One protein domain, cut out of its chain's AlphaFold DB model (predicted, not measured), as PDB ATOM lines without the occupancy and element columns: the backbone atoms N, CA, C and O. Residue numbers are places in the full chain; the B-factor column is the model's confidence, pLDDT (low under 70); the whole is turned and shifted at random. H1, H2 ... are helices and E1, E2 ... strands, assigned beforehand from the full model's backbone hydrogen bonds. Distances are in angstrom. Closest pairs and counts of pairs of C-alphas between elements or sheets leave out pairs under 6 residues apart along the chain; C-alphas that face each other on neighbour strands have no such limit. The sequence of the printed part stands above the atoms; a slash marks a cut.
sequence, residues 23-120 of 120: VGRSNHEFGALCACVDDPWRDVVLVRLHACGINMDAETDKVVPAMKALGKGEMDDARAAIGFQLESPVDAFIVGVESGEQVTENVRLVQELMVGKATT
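Overview. This is residues 23 to 120 of the 120 residues of an uncharacterized protein of Armatimonadetes bacterium CG07_land_8_20_14_0_80_59_28 (UniProt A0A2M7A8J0). A small two-strand parallel sheet, E1 and E2, with H1 packed on it makes one end; H2 packed slantwise on the long H3 makes the other, and the loop of residues 49 to 77 joins them. The 98 printed residues, under half in named elements, run E1, H1, E2, H2, H3: mostly helix, compact, radius of gyration of the C-alphas 14.1 A, spans 37 by 30 by 25 A.

Arrangement. E1, residues 24 to 26, H1, residues 30 to 37, and E2, residues 44 to 48, form a strand-helix-strand unit, two parallel neighbour strands with a helix between, its crossover right-handed. N 46 and O 25 are within hydrogen-bond range, 2.9 A. The closest C-alphas of H1 and E2, Leu 33 and Val 47, are 7.5 A apart. H2, residues 78 to 87, touches H3, residues 100 to 118, through residues 106 to 114 of H3 alone, at a steep tilt of 44 degrees, the same way; the closest C-alphas, Arg 79 and Leu 109, are 6.2 A apart. H1, H2 and H3 have every O i to N i+4 pair within range.

Along the chain. E1 spans 7.0 A from C-alpha 24 at (250.279, 234.495, 193.464), H1 10.5 A, E2 13.6 A, H2 14.4 A and H3 27.5 A, to C-alpha 118 at (272.966, 215.456, 180.551).

Size, cuts and confidence. The farthest C-alphas, Gly 31 and Thr 119, are 40.0 A apart. The printed part has no cut; E2 to H2 and H2 to H3 are long links. pLDDT is under 70 at residues 60 to 67, 69 and 117 to 120.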
ATOM      1  N   VAL A  23     247.364 233.819 189.695       93.44
ATOM      2  CA  VAL A  23     247.556 234.726 190.829       93.44
ATOM      3  C   VAL A  23     248.548 234.116 191.812       93.44
ATOM      4  O   VAL A  23     248.760 232.905 191.845       93.44
ATOM      5  N   GLY A  24     249.196 234.955 192.612       90.31
ATOM      6  CA  GLY A  24     250.279 234.495 193.464       90.31
ATOM      7  C   GLY A  24     250.741 235.526 194.474       90.31
ATOM      8  O   GLY A  24     250.208 236.637 194.534       90.31
ATOM      9  N   ARG A  25     251.752 235.157 195.264       87.81
ATOM     10  CA  ARG A  25     252.380 236.051 196.245       87.81
ATOM     11  C   ARG A  25     253.893 236.081 196.067       87.81
ATOM     12  O   ARG A  25     254.518 235.050 195.846       87.81
ATOM     13  N   SER A  26     254.462 237.273 196.221       87.94
ATOM     14  CA  SER A  26     255.901 237.483 196.371       87.94
ATOM     15  C   SER A  26     256.177 237.747 197.841       87.94
ATOM     16  O   SER A  26     255.812 238.806 198.354       87.94
ATOM     17  N   ASN A  27     256.768 236.773 198.526       83.62
ATOM     18  CA  ASN A  27     256.990 236.856 199.964       83.62
ATOM     19  C   ASN A  27     258.330 237.538 200.279       83.62
ATOM     20  O   ASN A  27     259.236 237.607 199.447       83.62
ATOM     21  N   HIS A  28     258.411 238.112 201.479       82.81
ATOM     22  CA  HIS A  28     259.585 238.844 201.967       82.81
ATOM     23  C   HIS A  28     259.971 238.452 203.403       82.81
ATOM     24  O   HIS A  28     260.795 239.121 204.027       82.81
ATOM     25  N   GLU A  29     259.378 237.383 203.929       82.12
ATOM     26  CA  GLU A  29     259.684 236.808 205.236       82.12
ATOM     27  C   GLU A  29     259.205 235.349 205.295       82.12
ATOM     28  O   GLU A  29     258.243 234.978 204.613       82.12
ATOM     29  N   PHE A  30     259.843 234.534 206.140       81.38
ATOM     30  CA  PHE A  30     259.503 233.118 206.289       81.38
ATOM     31  C   PHE A  30     258.053 232.888 206.723       81.38
ATOM     32  O   PHE A  30     257.375 232.026 206.179       81.38
ATOM     33  N   GLY A  31     257.548 233.677 207.679       82.00
ATOM     34  CA  GLY A  31     256.182 233.516 208.189       82.00
ATOM     35  C   GLY A  31     255.126 233.706 207.097       82.00
ATOM     36  O   GLY A  31     254.207 232.897 206.972       82.00
ATOM     37  N   ALA A  32     255.300 234.728 206.257       82.06
ATOM     38  CA  ALA A  32     254.447 234.970 205.097       82.06
ATOM     39  C   ALA A  32     254.556 233.847 204.057       82.06
ATOM     40  O   ALA A  32     253.542 233.456 203.479       82.06
ATOM     41  N   LEU A  33     255.759 233.297 203.849       82.88
ATOM     42  CA  LEU A  33     255.953 232.135 202.988       82.88
ATOM     43  C   LEU A  33     255.189 230.916 203.521       82.88
ATOM     44  O   LEU A  33     254.379 230.364 202.784       82.88
ATOM     45  N   CYS A  34     255.360 230.553 204.794       81.75
ATOM     46  CA  CYS A  34     254.646 229.436 205.420       81.75
ATOM     47  C   CYS A  34     253.121 229.600 205.329       81.75
ATOM     48  O   CYS A  34     252.407 228.659 205.004       81.75
ATOM     49  N   ALA A  35     252.608 230.813 205.539       81.50
ATOM     50  CA  ALA A  35     251.180 231.086 205.376       81.50
ATOM     51  C   ALA A  35     250.708 230.987 203.911       81.50
ATOM     52  O   ALA A  35     249.532 230.745 203.651       81.50
ATOM     53  N   CYS A  36     251.606 231.203 202.948       81.69
ATOM     54  CA  CYS A  36     251.309 231.156 201.521       81.69
ATOM     55  C   CYS A  36     251.393 229.739 200.937       81.69
ATOM     56  O   CYS A  36     250.642 229.435 200.011       81.69
ATOM     57  N   VAL A  37     252.301 228.885 201.428       78.00
ATOM     58  CA  VAL A  37     252.526 227.546 200.853       78.00
ATOM     59  C   VAL A  37     251.362 226.588 201.060       78.00
ATOM     60  O   VAL A  37     251.328 225.600 200.344       78.00
ATOM     61  N   ASP A  38     250.398 226.894 201.930       76.56
ATOM     62  CA  ASP A  38     249.203 226.068 202.156       76.56
ATOM     63  C   ASP A  38     247.899 226.703 201.620       76.56
ATOM     64  O   ASP A  38     246.861 226.047 201.583       76.56
ATOM     65  N   ASP A  39     247.922 227.958 201.155       81.50
ATOM     66  CA  ASP A  39     246.721 228.728 200.773       81.50
ATOM     67  C   ASP A  39     246.192 228.357 199.373       81.50
ATOM     68  O   ASP A  39     246.742 228.849 198.395       81.50
ATOM     69  N   PRO A  40     245.144 227.534 199.169       81.31
ATOM     70  CA  PRO A  40     244.746 227.005 197.845       81.31
ATOM     71  C   PRO A  40     244.429 228.063 196.770       81.31
ATOM     72  O   PRO A  40     244.269 227.719 195.603       81.31
ATOM     73  N   TRP A  41     244.349 229.341 197.137       85.00
ATOM     74  CA  TRP A  41     244.148 230.460 196.227       85.00
ATOM     75  C   TRP A  41     245.330 230.751 195.276       85.00
ATOM     76  O   TRP A  41     245.102 231.284 194.190       85.00
ATOM     77  N   ARG A  42     246.583 230.431 195.649       85.56
ATOM     78  CA  ARG A  42     247.779 230.745 194.829       85.56
ATOM     79  C   ARG A  42     248.046 229.716 193.725       85.56
ATOM     80  O   ARG A  42     248.027 228.519 193.981       85.56
ATOM     81  N   ASP A  43     248.418 230.199 192.543       90.81
ATOM     82  CA  ASP A  43     249.013 229.394 191.465       90.81
ATOM     83  C   ASP A  43     250.541 229.464 191.477       90.81
ATOM     84  O   ASP A  43     251.220 228.510 191.117       90.81
ATOM     85  N   VAL A  44     251.083 230.624 191.859       89.38
ATOM     86  CA  VAL A  44     252.520 230.913 191.835       89.38
ATOM     87  C   VAL A  44     252.939 231.509 193.171       89.38
ATOM     88  O   VAL A  44     252.264 232.373 193.737       89.38
ATOM     89  N   VAL A  45     254.090 231.080 193.667       88.50
ATOM     90  CA  VAL A  45     254.780 231.717 194.787       88.50
ATOM     91  C   VAL A  45     256.104 232.249 194.251       88.50
ATOM     92  O   VAL A  45     256.650 231.690 193.311       88.50
ATOM     93  N   LEU A  46     256.596 233.361 194.784       87.12
ATOM     94  CA  LEU A  46     257.950 233.845 194.528       87.12
ATOM     95  C   LEU A  46     258.656 234.014 195.874       87.12
ATOM     96  O   LEU A  46     258.122 234.675 196.771       87.12
ATOM     97  N   VAL A  47     259.839 233.416 196.008       81.94
ATOM     98  CA  VAL A  47     260.647 233.398 197.239       81.94
ATOM     99  C   VAL A  47     262.092 233.721 196.936       81.94
ATOM    100  O   VAL A  47     262.589 233.439 195.857       81.94
ATOM    101  N   ARG A  48     262.825 234.270 197.888       82.75
ATOM    102  CA  ARG A  48     264.234 234.611 197.676       82.75
ATOM    103  C   ARG A  48     265.115 233.406 197.967       82.75
ATOM    104  O   ARG A  48     265.188 232.980 199.114       82.75
ATOM    105  N   LEU A  49     265.782 232.902 196.933       80.94
ATOM    106  CA  LEU A  49     266.668 231.745 197.007       80.94
ATOM    107  C   LEU A  49     267.873 232.002 196.100       80.94
ATOM    108  O   LEU A  49     267.680 232.295 194.923       80.94
ATOM    109  N   HIS A  50     269.093 231.937 196.632       79.75
ATOM    110  CA  HIS A  50     270.342 232.093 195.876       79.75
ATOM    111  C   HIS A  50     271.551 231.649 196.713       79.75
ATOM    112  O   HIS A  50     271.479 231.590 197.941       79.75
ATOM    113  N   ALA A  51     272.685 231.389 196.053       79.88
ATOM    114  CA  ALA A  51     273.839 230.737 196.676       79.88
ATOM    115  C   ALA A  51     274.491 231.538 197.817       79.88
ATOM    116  O   ALA A  51     275.019 230.941 198.749       79.88
ATOM    117  N   CYS A  52     274.462 232.878 197.778       80.31
ATOM    118  CA  CYS A  52     275.087 233.683 198.835       80.31
ATOM    119  C   CYS A  52     274.277 233.753 200.142       80.31
ATOM    120  O   CYS A  52     274.785 234.250 201.140       80.31
ATOM    121  N   GLY A  53     273.022 233.289 200.159       73.12
ATOM    122  CA  GLY A  53     272.199 233.211 201.372       73.12
ATOM    123  C   GLY A  53     271.759 234.543 202.005       73.12
ATOM    124  O   GLY A  53     270.996 234.555 202.968       73.12
ATOM    125  N   ILE A  54     272.206 235.676 201.469       75.88
ATOM    126  CA  ILE A  54     271.920 237.020 201.985       75.88
ATOM    127  C   ILE A  54     270.479 237.438 201.661       75.88
ATOM    128  O   ILE A  54     270.038 237.334 200.529       75.88
ATOM    129  N   ASN A  55     269.734 238.013 202.610       73.06
ATOM    130  CA  ASN A  55     268.367 238.498 202.357       73.06
ATOM    131  C   ASN A  55     267.395 237.417 201.816       73.06
ATOM    132  O   ASN A  55     266.454 237.778 201.099       73.06
ATOM    133  N   MET A  56     267.596 236.133 202.136       79.81
ATOM    134  CA  MET A  56     266.632 235.066 201.832       79.81
ATOM    135  C   MET A  56     265.442 235.083 202.798       79.81
ATOM    136  O   MET A  56     265.496 235.711 203.856       79.81
ATOM    137  N   ASP A  57     264.349 234.419 202.418       74.56
ATOM    138  CA  ASP A  57     263.172 234.302 203.289       74.56
ATOM    139  C   ASP A  57     263.402 233.291 204.423       74.56
ATOM    140  O   ASP A  57     262.896 233.513 205.516       74.56
ATOM    141  N   ALA A  58     264.191 232.239 204.183       76.00
ATOM    142  CA  ALA A  58     264.735 231.302 205.171       76.00
ATOM    143  C   ALA A  58     265.932 230.535 204.572       76.00
ATOM    144  O   ALA A  58     266.387 230.867 203.477       76.00
ATOM    145  N   GLU A  59     266.452 229.540 205.296       73.62
ATOM    146  CA  GLU A  59     267.477 228.607 204.808       73.62
ATOM    147  C   GLU A  59     266.999 227.835 203.565       73.62
ATOM    148  O   GLU A  59     265.802 227.612 203.367       73.62
ATOM    149  N   THR A  60     267.943 227.441 202.710       69.62
ATOM    150  CA  THR A  60     267.677 226.853 201.386       69.62
ATOM    151  C   THR A  60     266.881 225.547 201.439       69.62
ATOM    152  O   THR A  60     266.158 225.239 200.498       69.62
ATOM    153  N   ASP A  61     266.972 224.796 202.536       69.38
ATOM    154  CA  ASP A  61     266.260 223.535 202.771       69.38
ATOM    155  C   ASP A  61     264.763 223.715 203.086       69.38
ATOM    156  O   ASP A  61     263.996 222.755 203.028       69.38
ATOM    157  N   LYS A  62     264.328 224.941 203.399       63.84
ATOM    158  CA  LYS A  62     262.958 225.262 203.840       63.84
ATOM    159  C   LYS A  62     262.149 226.047 202.809       63.84
ATOM    160  O   LYS A  62     261.036 226.478 203.110       63.84
ATOM    161  N   VAL A  63     262.708 226.294 201.624       60.44
ATOM    162  CA  VAL A  63     262.226 227.341 200.721       60.44
ATOM    163  C   VAL A  63     262.131 226.848 199.274       60.44
ATOM    164  O   VAL A  63     263.133 226.560 198.630       60.44
ATOM    165  N   VAL A  64     260.908 226.832 198.742       55.84
ATOM    166  CA  VAL A  64     260.563 226.600 197.326       55.84
ATOM    167  C   VAL A  64     259.363 227.507 197.024       55.84
ATOM    168  O   VAL A  64     258.443 227.470 197.851       55.84
ATOM    169  N   PRO A  65     259.278 228.327 195.937       56.66
ATOM    170  CA  PRO A  65     260.107 228.495 194.704       56.66
ATOM    171  C   PRO A  65     260.756 229.902 194.434       56.66
ATOM    172  O   PRO A  65     260.228 230.915 194.880       56.66
ATOM    173  N   ALA A  66     261.843 230.007 193.636       59.12
ATOM    174  CA  ALA A  66     262.858 231.101 193.639       59.12
ATOM    175  C   ALA A  66     262.669 232.410 192.807       59.12
ATOM    176  O   ALA A  66     262.196 232.433 191.676       59.12
ATOM    177  N   MET A  67     263.226 233.513 193.331       62.84
ATOM    178  CA  MET A  67     263.457 234.839 192.744       62.84
ATOM    179  C   MET A  67     264.812 235.403 193.223       62.84
ATOM    180  O   MET A  67     265.294 235.042 194.298       62.84
ATOM    181  N   LYS A  68     265.371 236.376 192.478       70.94
ATOM    182  CA  LYS A  68     266.659 237.055 192.760       70.94
ATOM    183  C   LYS A  68     267.855 236.102 192.734       70.94
ATOM    184  O   LYS A  68     268.623 236.051 193.688       70.94
ATOM    185  N   ALA A  69     268.051 235.418 191.608       68.25
ATOM    186  CA  ALA A  69     269.140 234.453 191.458       68.25
ATOM    187  C   ALA A  69     270.535 235.036 191.761       68.25
ATOM    188  O   ALA A  69     271.367 234.341 192.329       68.25
ATOM    189  N   LEU A  70     270.752 236.321 191.456       73.12
ATOM    190  CA  LEU A  70     271.994 237.061 191.727       73.12
ATOM    191  C   LEU A  70     271.996 237.795 193.083       73.12
ATOM    192  O   LEU A  70     272.680 238.800 193.246       73.12
ATOM    193  N   GLY A  71     271.150 237.403 194.038       71.06
ATOM    194  CA  GLY A  71     271.135 238.013 195.373       71.06
ATOM    195  C   GLY A  71     270.816 239.513 195.396       71.06
ATOM    196  O   GLY A  71     271.239 240.204 196.308       71.06
ATOM    197  N   LYS A  72     270.068 240.030 194.407       77.75
ATOM    198  CA  LYS A  72     269.858 241.479 194.152       77.75
ATOM    199  C   LYS A  72     271.115 242.259 193.720       77.75
ATOM    200  O   LYS A  72     271.176 243.459 193.959       77.75
ATOM    201  N   GLY A  73     272.068 241.610 193.059       75.00
ATOM    202  CA  GLY A  73     273.318 242.248 192.631       75.00
ATOM    203  C   GLY A  73     274.448 242.120 193.654       75.00
ATOM    204  O   GLY A  73     275.499 242.704 193.463       75.00
ATOM    205  N   GLU A  74     274.243 241.336 194.714       81.06
ATOM    206  CA  GLU A  74     275.288 240.966 195.683       81.06
ATOM    207  C   GLU A  74     276.159 239.799 195.174       81.06
ATOM    208  O   GLU A  74     277.098 239.373 195.844       81.06
ATOM    209  N   MET A  75     275.810 239.220 194.020       80.38
ATOM    210  CA  MET A  75     276.589 238.188 193.342       80.38
ATOM    211  C   MET A  75     276.992 238.665 191.948       80.38
ATOM    212  O   MET A  75     276.125 238.877 191.099       80.38
ATOM    213  N   ASP A  76     278.301 238.726 191.710       85.50
ATOM    214  CA  ASP A  76     278.874 239.100 190.409       85.50
ATOM    215  C   ASP A  76     279.083 237.886 189.482       85.50
ATOM    216  O   ASP A  76     279.183 238.030 188.265       85.50
ATOM    217  N   ASP A  77     279.123 236.668 190.038       90.88
ATOM    218  CA  ASP A  77     279.292 235.430 189.270       90.88
ATOM    219  C   ASP A  77     277.937 234.863 188.818       90.88
ATOM    220  O   ASP A  77     277.281 234.074 189.512       90.88
ATOM    221  N   ALA A  78     277.527 235.260 187.612       91.75
ATOM    222  CA  ALA A  78     276.296 234.785 186.994       91.75
ATOM    223  C   ALA A  78     276.290 233.273 186.738       91.75
ATOM    224  O   ALA A  78     275.245 232.638 186.884       91.75
ATOM    225  N   ARG A  79     277.439 232.667 186.408       93.94
ATOM    226  CA  ARG A  79     277.523 231.222 186.159       93.94
ATOM    227  C   ARG A  79     277.272 230.445 187.443       93.94
ATOM    228  O   ARG A  79     276.484 229.502 187.418       93.94
ATOM    229  N   ALA A  80     277.903 230.835 188.549       91.81
ATOM    230  CA  ALA A  80     277.692 230.188 189.841       91.81
ATOM    231  C   ALA A  80     276.245 230.349 190.326       91.81
ATOM    232  O   ALA A  80     275.626 229.381 190.768       91.81
ATOM    233  N   ALA A  81     275.676 231.552 190.191       91.44
ATOM    234  CA  ALA A  81     274.290 231.820 190.561       91.44
ATOM    235  C   ALA A  81     273.292 230.989 189.743       91.44
ATOM    236  O   ALA A  81     272.396 230.370 190.316       91.44
ATOM    237  N   ILE A  82     273.455 230.941 188.417       93.69
ATOM    238  CA  ILE A  82     272.620 230.116 187.538       93.69
ATOM    239  C   ILE A  82     272.802 228.642 187.888       93.69
ATOM    240  O   ILE A  82     271.811 227.959 188.111       93.69
ATOM    241  N   GLY A  83     274.042 228.161 188.015       92.81
ATOM    242  CA  GLY A  83     274.333 226.778 188.392       92.81
ATOM    243  C   GLY A  83     273.610 226.357 189.670       92.81
ATOM    244  O   GLY A  83     272.940 225.330 189.680       92.81
ATOM    245  N   PHE A  84     273.645 227.199 190.705       90.94
ATOM    246  CA  PHE A  84     272.908 226.965 191.944       90.94
ATOM    247  C   PHE A  84     271.391 226.849 191.725       90.94
ATOM    248  O   PHE A  84     270.765 225.934 192.258       90.94
ATOM    249  N   GLN A  85     270.785 227.733 190.924       90.31
ATOM    250  CA  GLN A  85     269.348 227.644 190.626       90.31
ATOM    251  C   GLN A  85     268.996 226.369 189.868       90.31
ATOM    252  O   GLN A  85     267.961 225.770 190.128       90.31
ATOM    253  N   LEU A  86     269.867 225.932 188.958       91.19
ATOM    254  CA  LEU A  86     269.661 224.714 188.181       91.19
ATOM    255  C   LEU A  86     269.745 223.433 189.022       91.19
ATOM    256  O   LEU A  86     269.273 222.396 188.561       91.19
ATOM    257  N   GLU A  87     270.387 223.471 190.191       88.56
ATOM    258  CA  GLU A  87     270.361 222.384 191.189       88.56
ATOM    259  C   GLU A  87     269.248 222.555 192.232       88.56
ATOM    260  O   GLU A  87     268.981 221.646 193.018       88.56
ATOM    261  N   SER A  88     268.614 223.727 192.280       85.12
ATOM    262  CA  SER A  88     267.577 224.024 193.261       85.12
ATOM    263  C   SER A  88     266.244 223.389 192.844       85.12
ATOM    264  O   SER A  88     265.959 223.286 191.650       85.12
ATOM    265  N   PRO A  89     265.383 222.997 193.801       83.00
ATOM    266  CA  PRO A  89     264.084 222.384 193.514       83.00
ATOM    267  C   PRO A  89     263.051 223.436 193.073       83.00
ATOM    268  O   PRO A  89     262.046 223.649 193.743       83.00
ATOM    269  N   VAL A  90     263.316 224.147 191.975       84.12
ATOM    270  CA  VAL A  90     262.480 225.242 191.468       84.12
ATOM    271  C   VAL A  90     262.085 224.999 190.018       84.12
ATOM    272  O   VAL A  90     262.906 224.574 189.210       84.12
ATOM    273  N   ASP A  91     260.839 225.315 189.667       86.94
ATOM    274  CA  ASP A  91     260.362 225.192 188.281       86.94
ATOM    275  C   ASP A  91     260.977 226.254 187.356       86.94
ATOM    276  O   ASP A  91     261.128 226.050 186.153       86.94
ATOM    277  N   ALA A  92     261.308 227.418 187.920       89.12
ATOM    278  CA  ALA A  92     261.918 228.543 187.227       89.12
ATOM    279  C   ALA A  92     262.641 229.465 188.221       89.12
ATOM    280  O   ALA A  92     262.373 229.449 189.423       89.12
ATOM    281  N   PHE A  93     263.520 230.321 187.702       91.12
ATOM    282  CA  PHE A  93     264.196 231.372 188.460       91.12
ATOM    283  C   PHE A  93     264.259 232.665 187.641       91.12
ATOM    284  O   PHE A  93     264.231 232.655 186.410       91.12
ATOM    285  N   ILE A  94     264.342 233.797 188.341       90.69
ATOM    286  CA  ILE A  94     264.355 235.134 187.735       90.69
ATOM    287  C   ILE A  94     265.749 235.746 187.879       90.69
ATOM    288  O   ILE A  94     266.258 235.889 189.000       90.69
ATOM    289  N   VAL A  95     266.323 236.162 186.749       90.62
ATOM    290  CA  VAL A  95     267.590 236.902 186.675       90.62
ATOM    291  C   VAL A  95     267.300 238.345 186.268       90.62
ATOM    292  O   VAL A  95     266.655 238.590 185.251       90.62
ATOM    293  N   GLY A  96     267.746 239.301 187.085       89.50
ATOM    294  CA  GLY A  96     267.691 240.720 186.734       89.50
ATOM    295  C   GLY A  96     268.772 241.048 185.708       89.50
ATOM    296  O   GLY A  96     269.901 240.588 185.851       89.50
ATOM    297  N   VAL A  97     268.415 241.815 184.682       91.88
ATOM    298  CA  VAL A  97     269.310 242.235 183.598       91.88
ATOM    299  C   VAL A  97     269.018 243.686 183.223       91.88
ATOM    300  O   VAL A  97     267.881 244.145 183.341       91.88
ATOM    301  N   GLU A  98     270.035 244.382 182.737       93.69
ATOM    302  CA  GLU A  98     269.979 245.770 182.271       93.69
ATOM    303  C   GLU A  98     270.317 245.895 180.775       93.69
ATOM    304  O   GLU A  98     270.132 246.960 180.186       93.69
ATOM    305  N   SER A  99     270.772 244.813 180.125       96.19
ATOM    306  CA  SER A  99     271.096 244.802 178.695       96.19
ATOM    307  C   SER A  99     270.695 243.500 177.988       96.19
ATOM    308  O   SER A  99     270.579 242.435 178.596       96.19
ATOM    309  N   GLY A 100     270.505 243.570 176.665       96.81
ATOM    310  CA  GLY A 100     270.242 242.384 175.835       96.81
ATOM    311  C   GLY A 100     271.435 241.421 175.742       96.81
ATOM    312  O   GLY A 100     271.254 240.218 175.556       96.81
ATOM    313  N   GLU A 101     272.654 241.928 175.924       97.12
ATOM    314  CA  GLU A 101     273.864 241.106 176.005       97.12
ATOM    315  C   GLU A 101     273.833 240.207 177.246       97.12
ATOM    316  O   GLU A 101     274.061 239.006 177.136       97.12
ATOM    317  N   GLN A 102     273.423 240.748 178.400       95.00
ATOM    318  CA  GLN A 102     273.242 239.957 179.620       95.00
ATOM    319  C   GLN A 102     272.159 238.883 179.460       95.00
ATOM    320  O   GLN A 102     272.313 237.781 179.979       95.00
ATOM    321  N   VAL A 103     271.077 239.159 178.716       96.25
ATOM    322  CA  VAL A 103     270.075 238.128 178.380       96.25
ATOM    323  C   VAL A 103     270.721 236.994 177.587       96.25
ATOM    324  O   VAL A 103     270.543 235.828 177.929       96.25
ATOM    325  N   THR A 104     271.483 237.339 176.549       97.62
ATOM    326  CA  THR A 104     272.136 236.362 175.669       97.62
ATOM    327  C   THR A 104     273.135 235.506 176.447       97.62
ATOM    328  O   THR A 104     273.112 234.281 176.327       97.62
ATOM    329  N   GLU A 105     273.954 236.131 177.293       96.19
ATOM    330  CA  GLU A 105     274.929 235.425 178.124       96.19
ATOM    331  C   GLU A 105     274.252 234.508 179.149       96.19
ATOM    332  O   GLU A 105     274.604 233.336 179.248       96.19
ATOM    333  N   ASN A 106     273.217 234.976 179.853       95.81
ATOM    334  CA  ASN A 106     272.492 234.142 180.815       95.81
ATOM    335  C   ASN A 106     271.832 232.926 180.146       95.81
ATOM    336  O   ASN A 106     271.867 231.826 180.697       95.81
ATOM    337  N   VAL A 107     271.265 233.089 178.943       96.19
ATOM    338  CA  VAL A 107     270.703 231.970 178.166       96.19
ATOM    339  C   VAL A 107     271.796 230.977 177.765       96.19
ATOM    340  O   VAL A 107     271.602 229.771 177.936       96.19
ATOM    341  N   ARG A 108     272.954 231.461 177.292       97.12
ATOM    342  CA  ARG A 108     274.111 230.614 176.964       97.12
ATOM    343  C   ARG A 108     274.565 229.804 178.179       97.12
ATOM    344  O   ARG A 108     274.739 228.592 178.071       97.12
ATOM    345  N   LEU A 109     274.694 230.444 179.343       96.44
ATOM    346  CA  LEU A 109     275.089 229.786 180.591       96.44
ATOM    347  C   LEU A 109     274.108 228.681 180.996       96.44
ATOM    348  O   LEU A 109     274.543 227.585 181.344       96.44
ATOM    349  N   VAL A 110     272.797 228.933 180.908       95.69
ATOM    350  CA  VAL A 110     271.774 227.909 181.187       95.69
ATOM    351  C   VAL A 110     271.926 226.711 180.253       95.69
ATOM    352  O   VAL A 110     271.914 225.574 180.718       95.69
ATOM    353  N   GLN A 111     272.100 226.949 178.951       95.44
ATOM    354  CA  GLN A 111     272.257 225.881 177.961       95.44
ATOM    355  C   GLN A 111     273.512 225.041 178.221       95.44
ATOM    356  O   GLN A 111     273.431 223.816 178.256       95.44
ATOM    357  N   GLU A 112     274.657 225.679 178.457       95.81
ATOM    358  CA  GLU A 112     275.920 224.983 178.723       95.81
ATOM    359  C   GLU A 112     275.865 224.138 179.996       95.81
ATOM    360  O   GLU A 112     276.294 222.984 179.996       95.81
ATOM    361  N   LEU A 113     275.318 224.699 181.078       94.44
ATOM    362  CA  LEU A 113     275.203 224.000 182.356       94.44
ATOM    363  C   LEU A 113     274.203 222.838 182.282       94.44
ATOM    364  O   LEU A 113     274.433 221.805 182.902       94.44
ATOM    365  N   MET A 114     273.134 222.961 181.491       89.69
ATOM    366  CA  MET A 114     272.180 221.872 181.248       89.69
ATOM    367  C   MET A 114     272.770 220.737 180.411       89.69
ATOM    368  O   MET A 114     272.554 219.568 180.725       89.69
ATOM    369  N   VAL A 115     273.539 221.061 179.366       83.88
ATOM    370  CA  VAL A 115     274.217 220.051 178.537       83.88
ATOM    371  C   VAL A 115     275.254 219.292 179.358       83.88
ATOM    372  O   VAL A 115     275.274 218.066 179.299       83.88
ATOM    373  N   GLY A 116     276.057 219.996 180.165       73.81
ATOM    374  CA  GLY A 116     277.045 219.368 181.045       73.81
ATOM    375  C   GLY A 116     276.437 218.317 181.978       73.81
ATOM    376  O   GLY A 116     277.026 217.252 182.143       73.81
ATOM    377  N   LYS A 117     275.229 218.573 182.505       66.75
ATOM    378  CA  LYS A 117     274.482 217.622 183.346       66.75
ATOM    379  C   LYS A 117     273.938 216.411 182.591       66.75
ATOM    380  O   LYS A 117     273.866 215.334 183.161       66.75
ATOM    381  N   ALA A 118     273.524 216.565 181.333       64.69
ATOM    382  CA  ALA A 118     272.966 215.456 180.551       64.69
ATOM    383  C   ALA A 118     274.022 214.402 180.158       64.69
ATOM    384  O   ALA A 118     273.673 213.290 179.765       64.69
ATOM    385  N   THR A 119     275.306 214.761 180.235       54.72
ATOM    386  CA  THR A 119     276.450 213.911 179.870       54.72
ATOM    387  C   THR A 119     277.170 213.250 181.054       54.72
ATOM    388  O   THR A 119     278.150 212.540 180.828       54.72
ATOM    389  N   THR A 120     276.708 213.471 182.286       49.59
ATOM    390  CA  THR A 120     277.252 212.913 183.543       49.59
ATOM    391  C   THR A 120     276.230 212.040 184.243       49.59
ATOM    392  O   THR A 120     276.630 210.968 184.742       49.59
TER     393      THR A 120